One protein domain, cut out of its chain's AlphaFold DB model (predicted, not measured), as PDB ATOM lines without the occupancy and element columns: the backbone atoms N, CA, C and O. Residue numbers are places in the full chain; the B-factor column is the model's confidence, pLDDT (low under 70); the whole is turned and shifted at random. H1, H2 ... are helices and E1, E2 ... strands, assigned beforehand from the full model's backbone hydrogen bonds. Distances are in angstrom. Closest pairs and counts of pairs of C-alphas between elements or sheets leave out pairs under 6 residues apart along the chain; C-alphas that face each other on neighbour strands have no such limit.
ATOM      1  N   VAL A  21     -19.546  40.552 281.745       52.38
ATOM      2  CA  VAL A  21     -18.387  40.148 280.940       52.38
ATOM      3  C   VAL A  21     -17.964  38.771 281.448       52.38
ATOM      4  O   VAL A  21     -17.508  38.650 282.581       52.38
ATOM      5  N   THR A  22     -18.162  37.719 280.660       54.47
ATOM      6  CA  THR A  22     -17.655  36.380 280.991       54.47
ATOM      7  C   THR A  22     -16.169  36.305 280.642       54.47
ATOM      8  O   THR A  22     -15.810  36.061 279.491       54.47
ATOM      9  N   SER A  23     -15.302  36.549 281.622       58.19
ATOM     10  CA  SER A  23     -13.900  36.117 281.585       58.19
ATOM     11  C   SER A  23     -13.846  34.601 281.821       58.19
ATOM     12  O   SER A  23     -14.607  34.106 282.649       58.19
ATOM     13  N   SER A  24     -12.991  33.872 281.095       66.81
ATOM     14  CA  SER A  24     -12.845  32.397 281.166       66.81
ATOM     15  C   SER A  24     -13.941  31.573 280.466       66.81
ATOM     16  O   SER A  24     -14.348  30.512 280.932       66.81
ATOM     17  N   CYS A  25     -14.425  32.048 279.316       72.19
ATOM     18  CA  CYS A  25     -15.242  31.255 278.391       72.19
ATOM     19  C   CYS A  25     -14.514  31.109 277.053       72.19
ATOM     20  O   CYS A  25     -14.000  32.100 276.535       72.19
ATOM     21  N   TYR A  26     -14.518  29.904 276.488       83.06
ATOM     22  CA  TYR A  26     -13.853  29.580 275.225       83.06
ATOM     23  C   TYR A  26     -14.867  29.081 274.191       83.06
ATOM     24  O   TYR A  26     -15.942  28.589 274.554       83.06
ATOM     25  N   TRP A  27     -14.543  29.223 272.910       81.81
ATOM     26  CA  TRP A  27     -15.330  28.676 271.806       81.81
ATOM     27  C   TRP A  27     -14.414  28.206 270.676       81.81
ATOM     28  O   TRP A  27     -13.369  28.808 270.428       81.81
ATOM     29  N   ASN A  28     -14.819  27.133 269.997       85.75
ATOM     30  CA  ASN A  28     -14.040  26.554 268.912       85.75
ATOM     31  C   ASN A  28     -14.290  27.320 267.601       85.75
ATOM     32  O   ASN A  28     -15.420  27.356 267.100       85.75
ATOM     33  N   MET A  29     -13.235  27.907 267.035       86.56
ATOM     34  CA  MET A  29     -13.305  28.727 265.821       86.56
ATOM     35  C   MET A  29     -13.626  27.927 264.557       86.56
ATOM     36  O   MET A  29     -14.345  28.399 263.677       86.56
ATOM     37  N   GLU A  30     -13.154  26.691 264.479       87.06
ATOM     38  CA  GLU A  30     -13.312  25.821 263.312       87.06
ATOM     39  C   GLU A  30     -14.720  25.224 263.255       87.06
ATOM     40  O   GLU A  30     -15.361  25.236 262.204       87.06
ATOM     41  N   SER A  31     -15.240  24.782 264.403       80.88
ATOM     42  CA  SER A  31     -16.591  24.220 264.533       80.88
ATOM     43  C   SER A  31     -17.667  25.270 264.265       80.88
ATOM     44  O   SER A  31     -18.676  24.988 263.623       80.88
ATOM     45  N   THR A  32     -17.447  26.500 264.731       80.94
ATOM     46  CA  THR A  32     -18.393  27.612 264.545       80.94
ATOM     47  C   THR A  32     -18.198  28.359 263.228       80.94
ATOM     48  O   THR A  32     -19.081  29.116 262.827       80.94
ATOM     49  N   LYS A  33     -17.061  28.166 262.543       85.31
ATOM     50  CA  LYS A  33     -16.647  28.928 261.349       85.31
ATOM     51  C   LYS A  33     -16.623  30.444 261.579       85.31
ATOM     52  O   LYS A  33     -16.836  31.226 260.652       85.31
ATOM     53  N   GLN A  34     -16.389  30.864 262.818       81.62
ATOM     54  CA  GLN A  34     -16.317  32.266 263.215       81.62
ATOM     55  C   GLN A  34     -14.890  32.600 263.656       81.62
ATOM     56  O   GLN A  34     -14.179  31.749 264.173       81.62
ATOM     57  N   ASN A  35     -14.484  33.863 263.488       78.25
ATOM     58  CA  ASN A  35     -13.194  34.380 263.978       78.25
ATOM     59  C   ASN A  35     -13.367  35.442 265.085       78.25
ATOM     60  O   ASN A  35     -12.392  36.024 265.556       78.25
ATOM     61  N   SER A  36     -14.608  35.728 265.495       80.75
ATOM     62  CA  SER A  36     -14.936  36.714 266.530       80.75
ATOM     63  C   SER A  36     -16.289  36.419 267.178       80.75
ATOM     64  O   SER A  36     -17.205  35.986 266.483       80.75
ATOM     65  N   SER A  37     -16.441  36.745 268.464       79.00
ATOM     66  CA  SER A  37     -17.693  36.621 269.227       79.00
ATOM     67  C   SER A  37     -17.940  37.867 270.091       79.00
ATOM     68  O   SER A  37     -17.020  38.644 270.350       79.00
ATOM     69  N   ALA A  38     -19.178  38.054 270.562       72.88
ATOM     70  CA  ALA A  38     -19.555  39.120 271.495       72.88
ATOM     71  C   ALA A  38     -18.887  38.985 272.887       72.88
ATOM     72  O   ALA A  38     -18.927  39.928 273.676       72.88
ATOM     73  N   GLY A  39     -18.268  37.836 273.185       74.44
ATOM     74  CA  GLY A  39     -17.479  37.584 274.392       74.44
ATOM     75  C   GLY A  39     -16.770  36.222 274.364       74.44
ATOM     76  O   GLY A  39     -17.062  35.379 273.516       74.44
ATOM     77  N   GLY A  40     -15.849  36.003 275.310       76.50
ATOM     78  CA  GLY A  40     -15.012  34.797 275.379       76.50
ATOM     79  C   GLY A  40     -13.817  34.802 274.414       76.50
ATOM     80  O   GLY A  40     -13.661  35.712 273.600       76.50
ATOM     81  N   PHE A  41     -12.964  33.783 274.514       81.25
ATOM     82  CA  PHE A  41     -11.747  33.621 273.713       81.25
ATOM     83  C   PHE A  41     -11.939  32.538 272.648       81.25
ATOM     84  O   PHE A  41     -12.343  31.418 272.963       81.25
ATOM     85  N   GLY A  42     -11.664  32.877 271.388       85.31
ATOM     86  CA  GLY A  42     -11.650  31.897 270.302       85.31
ATOM     87  C   GLY A  42     -10.426  30.995 270.415       85.31
ATOM     88  O   GLY A  42      -9.326  31.485 270.670       85.31
ATOM     89  N   ARG A  43     -10.625  29.691 270.247       89.06
ATOM     90  CA  ARG A  43      -9.592  28.650 270.307       89.06
ATOM     91  C   ARG A  43      -9.717  27.715 269.104       89.06
ATOM     92  O   ARG A  43     -10.803  27.589 268.533       89.06
ATOM     93  N   THR A  44      -8.617  27.091 268.698       90.94
ATOM     94  CA  THR A  44      -8.640  26.027 267.678       90.94
ATOM     95  C   THR A  44      -9.139  24.704 268.274       90.94
ATOM     96  O   THR A  44      -9.288  24.595 269.493       90.94
ATOM     97  N   THR A  45      -9.416  23.693 267.442       88.62
ATOM     98  CA  THR A  45      -9.721  22.339 267.941       88.62
ATOM     99  C   THR A  45      -8.559  21.764 268.743       88.62
ATOM    100  O   THR A  45      -8.784  21.240 269.832       88.62
ATOM    101  N   ASP A  46      -7.327  21.936 268.263       92.31
ATOM    102  CA  ASP A  46      -6.119  21.460 268.945       92.31
ATOM    103  C   ASP A  46      -5.939  22.134 270.313       92.31
ATOM    104  O   ASP A  46      -5.658  21.465 271.300       92.31
ATOM    105  N   ASP A  47      -6.200  23.444 270.420       91.94
ATOM    106  CA  ASP A  47      -6.117  24.150 271.708       91.94
ATOM    107  C   ASP A  47      -7.151  23.644 272.727       91.94
ATOM    108  O   ASP A  47      -6.941  23.770 273.932       91.94
ATOM    109  N   MET A  48      -8.289  23.123 272.256       90.00
ATOM    110  CA  MET A  48      -9.433  22.726 273.084       90.00
ATOM    111  C   MET A  48      -9.521  21.220 273.367       90.00
ATOM    112  O   MET A  48     -10.370  20.829 274.177       90.00
ATOM    113  N   THR A  49      -8.680  20.396 272.741       91.62
ATOM    114  CA  THR A  49      -8.675  18.929 272.866       91.62
ATOM    115  C   THR A  49      -7.383  18.429 273.507       91.62
ATOM    116  O   THR A  49      -6.364  19.101 273.444       91.62
ATOM    117  N   TYR A  50      -7.402  17.283 274.190       91.62
ATOM    118  CA  TYR A  50      -6.248  16.814 274.959       91.62
ATOM    119  C   TYR A  50      -5.031  16.457 274.071       91.62
ATOM    120  O   TYR A  50      -5.185  15.670 273.135       91.62
ATOM    121  N   PRO A  51      -3.803  16.913 274.398       93.00
ATOM    122  CA  PRO A  51      -3.462  17.840 275.476       93.00
ATOM    123  C   PRO A  51      -3.795  19.285 275.076       93.00
ATOM    124  O   PRO A  51      -3.153  19.855 274.199       93.00
ATOM    125  N   TYR A  52      -4.786  19.872 275.750       90.75
ATOM    126  CA  TYR A  52      -5.258  21.221 275.445       90.75
ATOM    127  C   TYR A  52      -4.195  22.259 275.823       90.75
ATOM    128  O   TYR A  52      -3.325  22.000 276.662       90.75
ATOM    129  N   ALA A  53      -4.260  23.442 275.212       90.44
ATOM    130  CA  ALA A  53      -3.292  24.504 275.463       90.44
ATOM    131  C   ALA A  53      -3.326  24.957 276.937       90.44
ATOM    132  O   ALA A  53      -4.390  25.007 277.553       90.44
ATOM    133  N   GLU A  54      -2.164  25.315 277.495       85.88
ATOM    134  CA  GLU A  54      -1.990  25.664 278.921       85.88
ATOM    135  C   GLU A  54      -2.893  26.825 279.378       85.88
ATOM    136  O   GLU A  54      -3.295  26.885 280.537       85.88
ATOM    137  N   ASP A  55      -3.265  27.712 278.454       86.50
ATOM    138  CA  ASP A  55      -4.126  28.877 278.677       86.50
ATOM    139  C   ASP A  55      -5.617  28.622 278.340       86.50
ATOM    140  O   ASP A  55      -6.441  29.547 278.233       86.50
ATOM    141  N   THR A  56      -5.989  27.358 278.133       85.06
ATOM    142  CA  THR A  56      -7.351  26.914 277.821       85.06
ATOM    143  C   THR A  56      -7.946  26.153 279.006       85.06
ATOM    144  O   THR A  56      -7.277  25.357 279.656       85.06
ATOM    145  N   TYR A  57      -9.221  26.426 279.310       84.56
ATOM    146  CA  TYR A  57      -9.923  25.944 280.513       84.56
ATOM    147  C   TYR A  57      -9.320  26.436 281.843       84.56
ATOM    148  O   TYR A  57      -9.459  25.784 282.878       84.56
ATOM    149  N   GLU A  58      -8.696  27.619 281.852       84.62
ATOM    150  CA  GLU A  58      -8.163  28.207 283.083       84.62
ATOM    151  C   GLU A  58      -9.259  28.367 284.149       84.62
ATOM    152  O   GLU A  58     -10.310  28.976 283.918       84.62
ATOM    153  N   GLY A  59      -9.000  27.817 285.339       82.44
ATOM    154  CA  GLY A  59      -9.935  27.836 286.466       82.44
ATOM    155  C   GLY A  59     -11.021  26.757 286.427       82.44
ATOM    156  O   GLY A  59     -11.880  26.753 287.307       82.44
ATOM    157  N   TRP A  60     -11.000  25.849 285.446       84.81
ATOM    158  CA  TRP A  60     -11.840  24.651 285.464       84.81
ATOM    159  C   TRP A  60     -11.269  23.618 286.441       84.81
ATOM    160  O   TRP A  60     -10.057  23.430 286.538       84.81
ATOM    161  N   ASP A  61     -12.155  22.946 287.168       85.50
ATOM    162  CA  ASP A  61     -11.791  21.910 288.131       85.50
ATOM    163  C   ASP A  61     -11.780  20.534 287.455       85.50
ATOM    164  O   ASP A  61     -12.835  19.942 287.232       85.50
ATOM    165  N   PHE A  62     -10.582  20.036 287.140       88.88
ATOM    166  CA  PHE A  62     -10.363  18.690 286.599       88.88
ATOM    167  C   PHE A  62     -10.155  17.609 287.678       88.88
ATOM    168  O   PHE A  62      -9.849  16.460 287.360       88.88
ATOM    169  N   GLY A  63     -10.249  17.978 288.959       85.81
ATOM    170  CA  GLY A  63     -10.153  17.054 290.086       85.81
ATOM    171  C   GLY A  63     -11.500  16.432 290.448       85.81
ATOM    172  O   GLY A  63     -11.545  15.248 290.774       85.81
ATOM    173  N   GLU A  64     -12.584  17.213 290.375       83.81
ATOM    174  CA  GLU A  64     -13.925  16.758 290.781       83.81
ATOM    175  C   GLU A  64     -15.029  16.996 289.737       83.81
ATOM    176  O   GLU A  64     -15.967  16.203 289.660       83.81
ATOM    177  N   VAL A  65     -14.953  18.070 288.942       83.12
ATOM    178  CA  VAL A  65     -16.085  18.525 288.107       83.12
ATOM    179  C   VAL A  65     -15.942  18.096 286.648       83.12
ATOM    180  O   VAL A  65     -16.911  17.640 286.045       83.12
ATOM    181  N   TRP A  66     -14.752  18.226 286.073       86.50
ATOM    182  CA  TRP A  66     -14.455  17.902 284.679       86.50
ATOM    183  C   TRP A  66     -13.419  16.785 284.591       86.50
ATOM    184  O   TRP A  66     -12.558  16.648 285.451       86.50
ATOM    185  N   ALA A  67     -13.477  15.994 283.529       88.56
ATOM    186  CA  ALA A  67     -12.465  15.008 283.192       88.56
ATOM    187  C   ALA A  67     -11.873  15.330 281.819       88.56
ATOM    188  O   ALA A  67     -12.574  15.781 280.910       88.56
ATOM    189  N   ALA A  68     -10.565  15.116 281.678       90.81
ATOM    190  CA  ALA A  68      -9.891  15.201 280.391       90.81
ATOM    191  C   ALA A  68     -10.125  13.903 279.602       90.81
ATOM    192  O   ALA A  68      -9.920  12.811 280.130       90.81
ATOM    193  N   ASP A  69     -10.520  14.023 278.336       85.81
ATOM    194  CA  ASP A  69     -10.642  12.894 277.411       85.81
ATOM    195  C   ASP A  69      -9.277  12.576 276.786       85.81
ATOM    196  O   ASP A  69      -8.957  13.000 275.676       85.81
ATOM    197  N   THR A  70      -8.412  11.918 277.558       91.56
ATOM    198  CA  THR A  70      -6.983  11.799 277.228       91.56
ATOM    199  C   THR A  70      -6.679  10.865 276.058       91.56
ATOM    200  O   THR A  70      -5.631  11.016 275.429       91.56
ATOM    201  N   ASP A  71      -7.584   9.937 275.743       84.69
ATOM    202  CA  ASP A  71      -7.485   8.988 274.627       84.69
ATOM    203  C   ASP A  71      -8.445   9.300 273.468       84.69
ATOM    204  O   ASP A  71      -8.458   8.580 272.468       84.69
ATOM    205  N   HIS A  72      -9.192  10.406 273.576       81.19
ATOM    206  CA  HIS A  72     -10.136  10.920 272.581       81.19
ATOM    207  C   HIS A  72     -11.369  10.031 272.354       81.19
ATOM    208  O   HIS A  72     -12.114  10.245 271.391       81.19
ATOM    209  N   THR A  73     -11.604   9.036 273.211       75.25
ATOM    210  CA  THR A  73     -12.676   8.051 273.016       75.25
ATOM    211  C   THR A  73     -14.020   8.489 273.576       75.25
ATOM    212  O   THR A  73     -15.037   7.917 273.191       75.25
ATOM    213  N   VAL A  74     -14.054   9.501 274.445       73.56
ATOM    214  CA  VAL A  74     -15.251   9.866 275.212       73.56
ATOM    215  C   VAL A  74     -15.974  11.078 274.628       73.56
ATOM    216  O   VAL A  74     -17.190  11.093 274.468       73.56
ATOM    217  N   ASN A  75     -15.224  12.115 274.280       80.94
ATOM    218  CA  ASN A  75     -15.723  13.378 273.753       80.94
ATOM    219  C   ASN A  75     -14.776  13.937 272.681       80.94
ATOM    220  O   ASN A  75     -14.598  15.149 272.575       80.94
ATOM    221  N   LYS A  76     -14.140  13.064 271.886       83.19
ATOM    222  CA  LYS A  76     -13.228  13.444 270.790       83.19
ATOM    223  C   LYS A  76     -12.099  14.379 271.247       83.19
ATOM    224  O   LYS A  76     -11.768  15.345 270.563       83.19
ATOM    225  N   GLY A  77     -11.573  14.133 272.441       85.44
ATOM    226  CA  GLY A  77     -10.482  14.881 273.055       85.44
ATOM    227  C   GLY A  77     -10.928  16.091 273.877       85.44
ATOM    228  O   GLY A  77     -10.117  16.635 274.625       85.44
ATOM    229  N   TYR A  78     -12.188  16.527 273.793       88.38
ATOM    230  CA  TYR A  78     -12.687  17.641 274.603       88.38
ATOM    231  C   TYR A  78     -12.932  17.205 276.055       88.38
ATOM    232  O   TYR A  78     -13.383  16.087 276.299       88.38
ATOM    233  N   PRO A  79     -12.731  18.083 277.051       88.38
ATOM    234  CA  PRO A  79     -13.183  17.821 278.411       88.38
ATOM    235  C   PRO A  79     -14.675  17.477 278.486       88.38
ATOM    236  O   PRO A  79     -15.491  18.026 277.740       88.38
ATOM    237  N   TYR A  80     -15.045  16.609 279.420       82.69
ATOM    238  CA  TYR A  80     -16.438  16.256 279.699       82.69
ATOM    239  C   TYR A  80     -16.747  16.388 281.189       82.69
ATOM    240  O   TYR A  80     -15.855  16.333 282.034       82.69
ATOM    241  N   LEU A  81     -18.016  16.628 281.515       83.62
ATOM    242  CA  LEU A  81     -18.450  16.781 282.899       83.62
ATOM    243  C   LEU A  81     -18.456  15.404 283.575       83.62
ATOM    244  O   LEU A  81     -19.048  14.456 283.051       83.62
ATOM    245  N   VAL A  82     -17.830  15.290 284.745       77.75
ATOM    246  CA  VAL A  82     -17.829  14.057 285.539       77.75
ATOM    247  C   VAL A  82     -19.275  13.706 285.903       77.75
ATOM    248  O   VAL A  82     -20.006  14.521 286.464       77.75
ATOM    249  N   GLY A  83     -19.711  12.497 285.537       70.75
ATOM    250  CA  GLY A  83     -21.095  12.037 285.720       70.75
ATOM    251  C   GLY A  83     -22.083  12.446 284.615       70.75
ATOM    252  O   GLY A  83     -23.246  12.068 284.693       70.75
ATOM    253  N   ASN A  84     -21.641  13.180 283.590       70.25
ATOM    254  CA  ASN A  84     -22.423  13.492 282.386       70.25
ATOM    255  C   ASN A  84     -21.518  13.458 281.144       70.25
ATOM    256  O   ASN A  84     -21.381  14.433 280.400       70.25
ATOM    257  N   SER A  85     -20.834  12.330 280.988       66.88
ATOM    258  CA  SER A  85     -20.007  12.051 279.825       66.88
ATOM    259  C   SER A  85     -20.883  11.942 278.572       66.88
ATOM    260  O   SER A  85     -21.900  11.248 278.630       66.88
ATOM    261  N   PRO A  86     -20.517  12.564 277.433       67.06
ATOM    262  CA  PRO A  86     -21.171  12.254 276.176       67.06
ATOM    263  C   PRO A  86     -20.970  10.772 275.884       67.06
ATOM    264  O   PRO A  86     -19.879  10.221 276.026       67.06
ATOM    265  N   CYS A  87     -22.065  10.111 275.553       69.50
ATOM    266  CA  CYS A  87     -22.039   8.688 275.326       69.50
ATOM    267  C   CYS A  87     -21.612   8.381 273.906       69.50
ATOM    268  O   CYS A  87     -22.276   8.769 272.944       69.50
TER     269      CYS A  87
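What this domain is: This is residues 21 to 87 of the 353 residues of the protein "PKD domain protein" of Candidatus Hydrogenedentes bacterium ADurb.Bin101 (UniProt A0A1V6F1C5). Little of this domain is regular structure: two short parallel strands, E1 and E2, lie side by side with the short helices H1 and H2 near one end, and a long looped stretch with no named element, residues 49 to 87, follows H2. The printed part has 67 residues, 14 of them in named elements, in the order E1, H1, E2, H2; the class is mixed. It is compact, with a radius of gyration of the C-alphas of 12.1 A and spans of 31 by 23 by 21 A.

How they stand to each other: E1, residues 26 to 28, and E2, residues 41 to 43, are parallel neighbours at 36 degrees, with N 43 and O 27 2.9 A apart, within hydrogen-bond range. With H1, residues 29 to 32, they form a strand-helix-strand unit, two parallel strands joined through a helix, with a right-handed crossover. H1 and H2, residues 45 to 48, only just touch, with 3 pairs of C-alphas within 8 A; the closest are those of Glu 30 and Thr 45, 6.8 A. Both helices are too short for an O i to N i+4 pair; the single O i to N i+3 pair is within range in H2, not in H1. Residues 66 to 67 pair with 80 to 81, antiparallel.

Where its parts are: E1 begins at C-alpha 26 (-13.853, 29.580, 275.225) and is 7.0 A long; E2 is 6.4 A, H1 5.4 A. H2, 5.2 A, ends at C-alpha 48 (-9.433, 22.726, 273.084).

The domain as a whole: The C-alphas of Val 21 and Asp 71, the two farthest apart, are 33.6 A apart. The printed part has no cut. The link from H1 to E2 is short; those from E1 to H1 and E2 to H2 are tight. Residues 21 to 24 and 85 to 87 have pLDDT under 70.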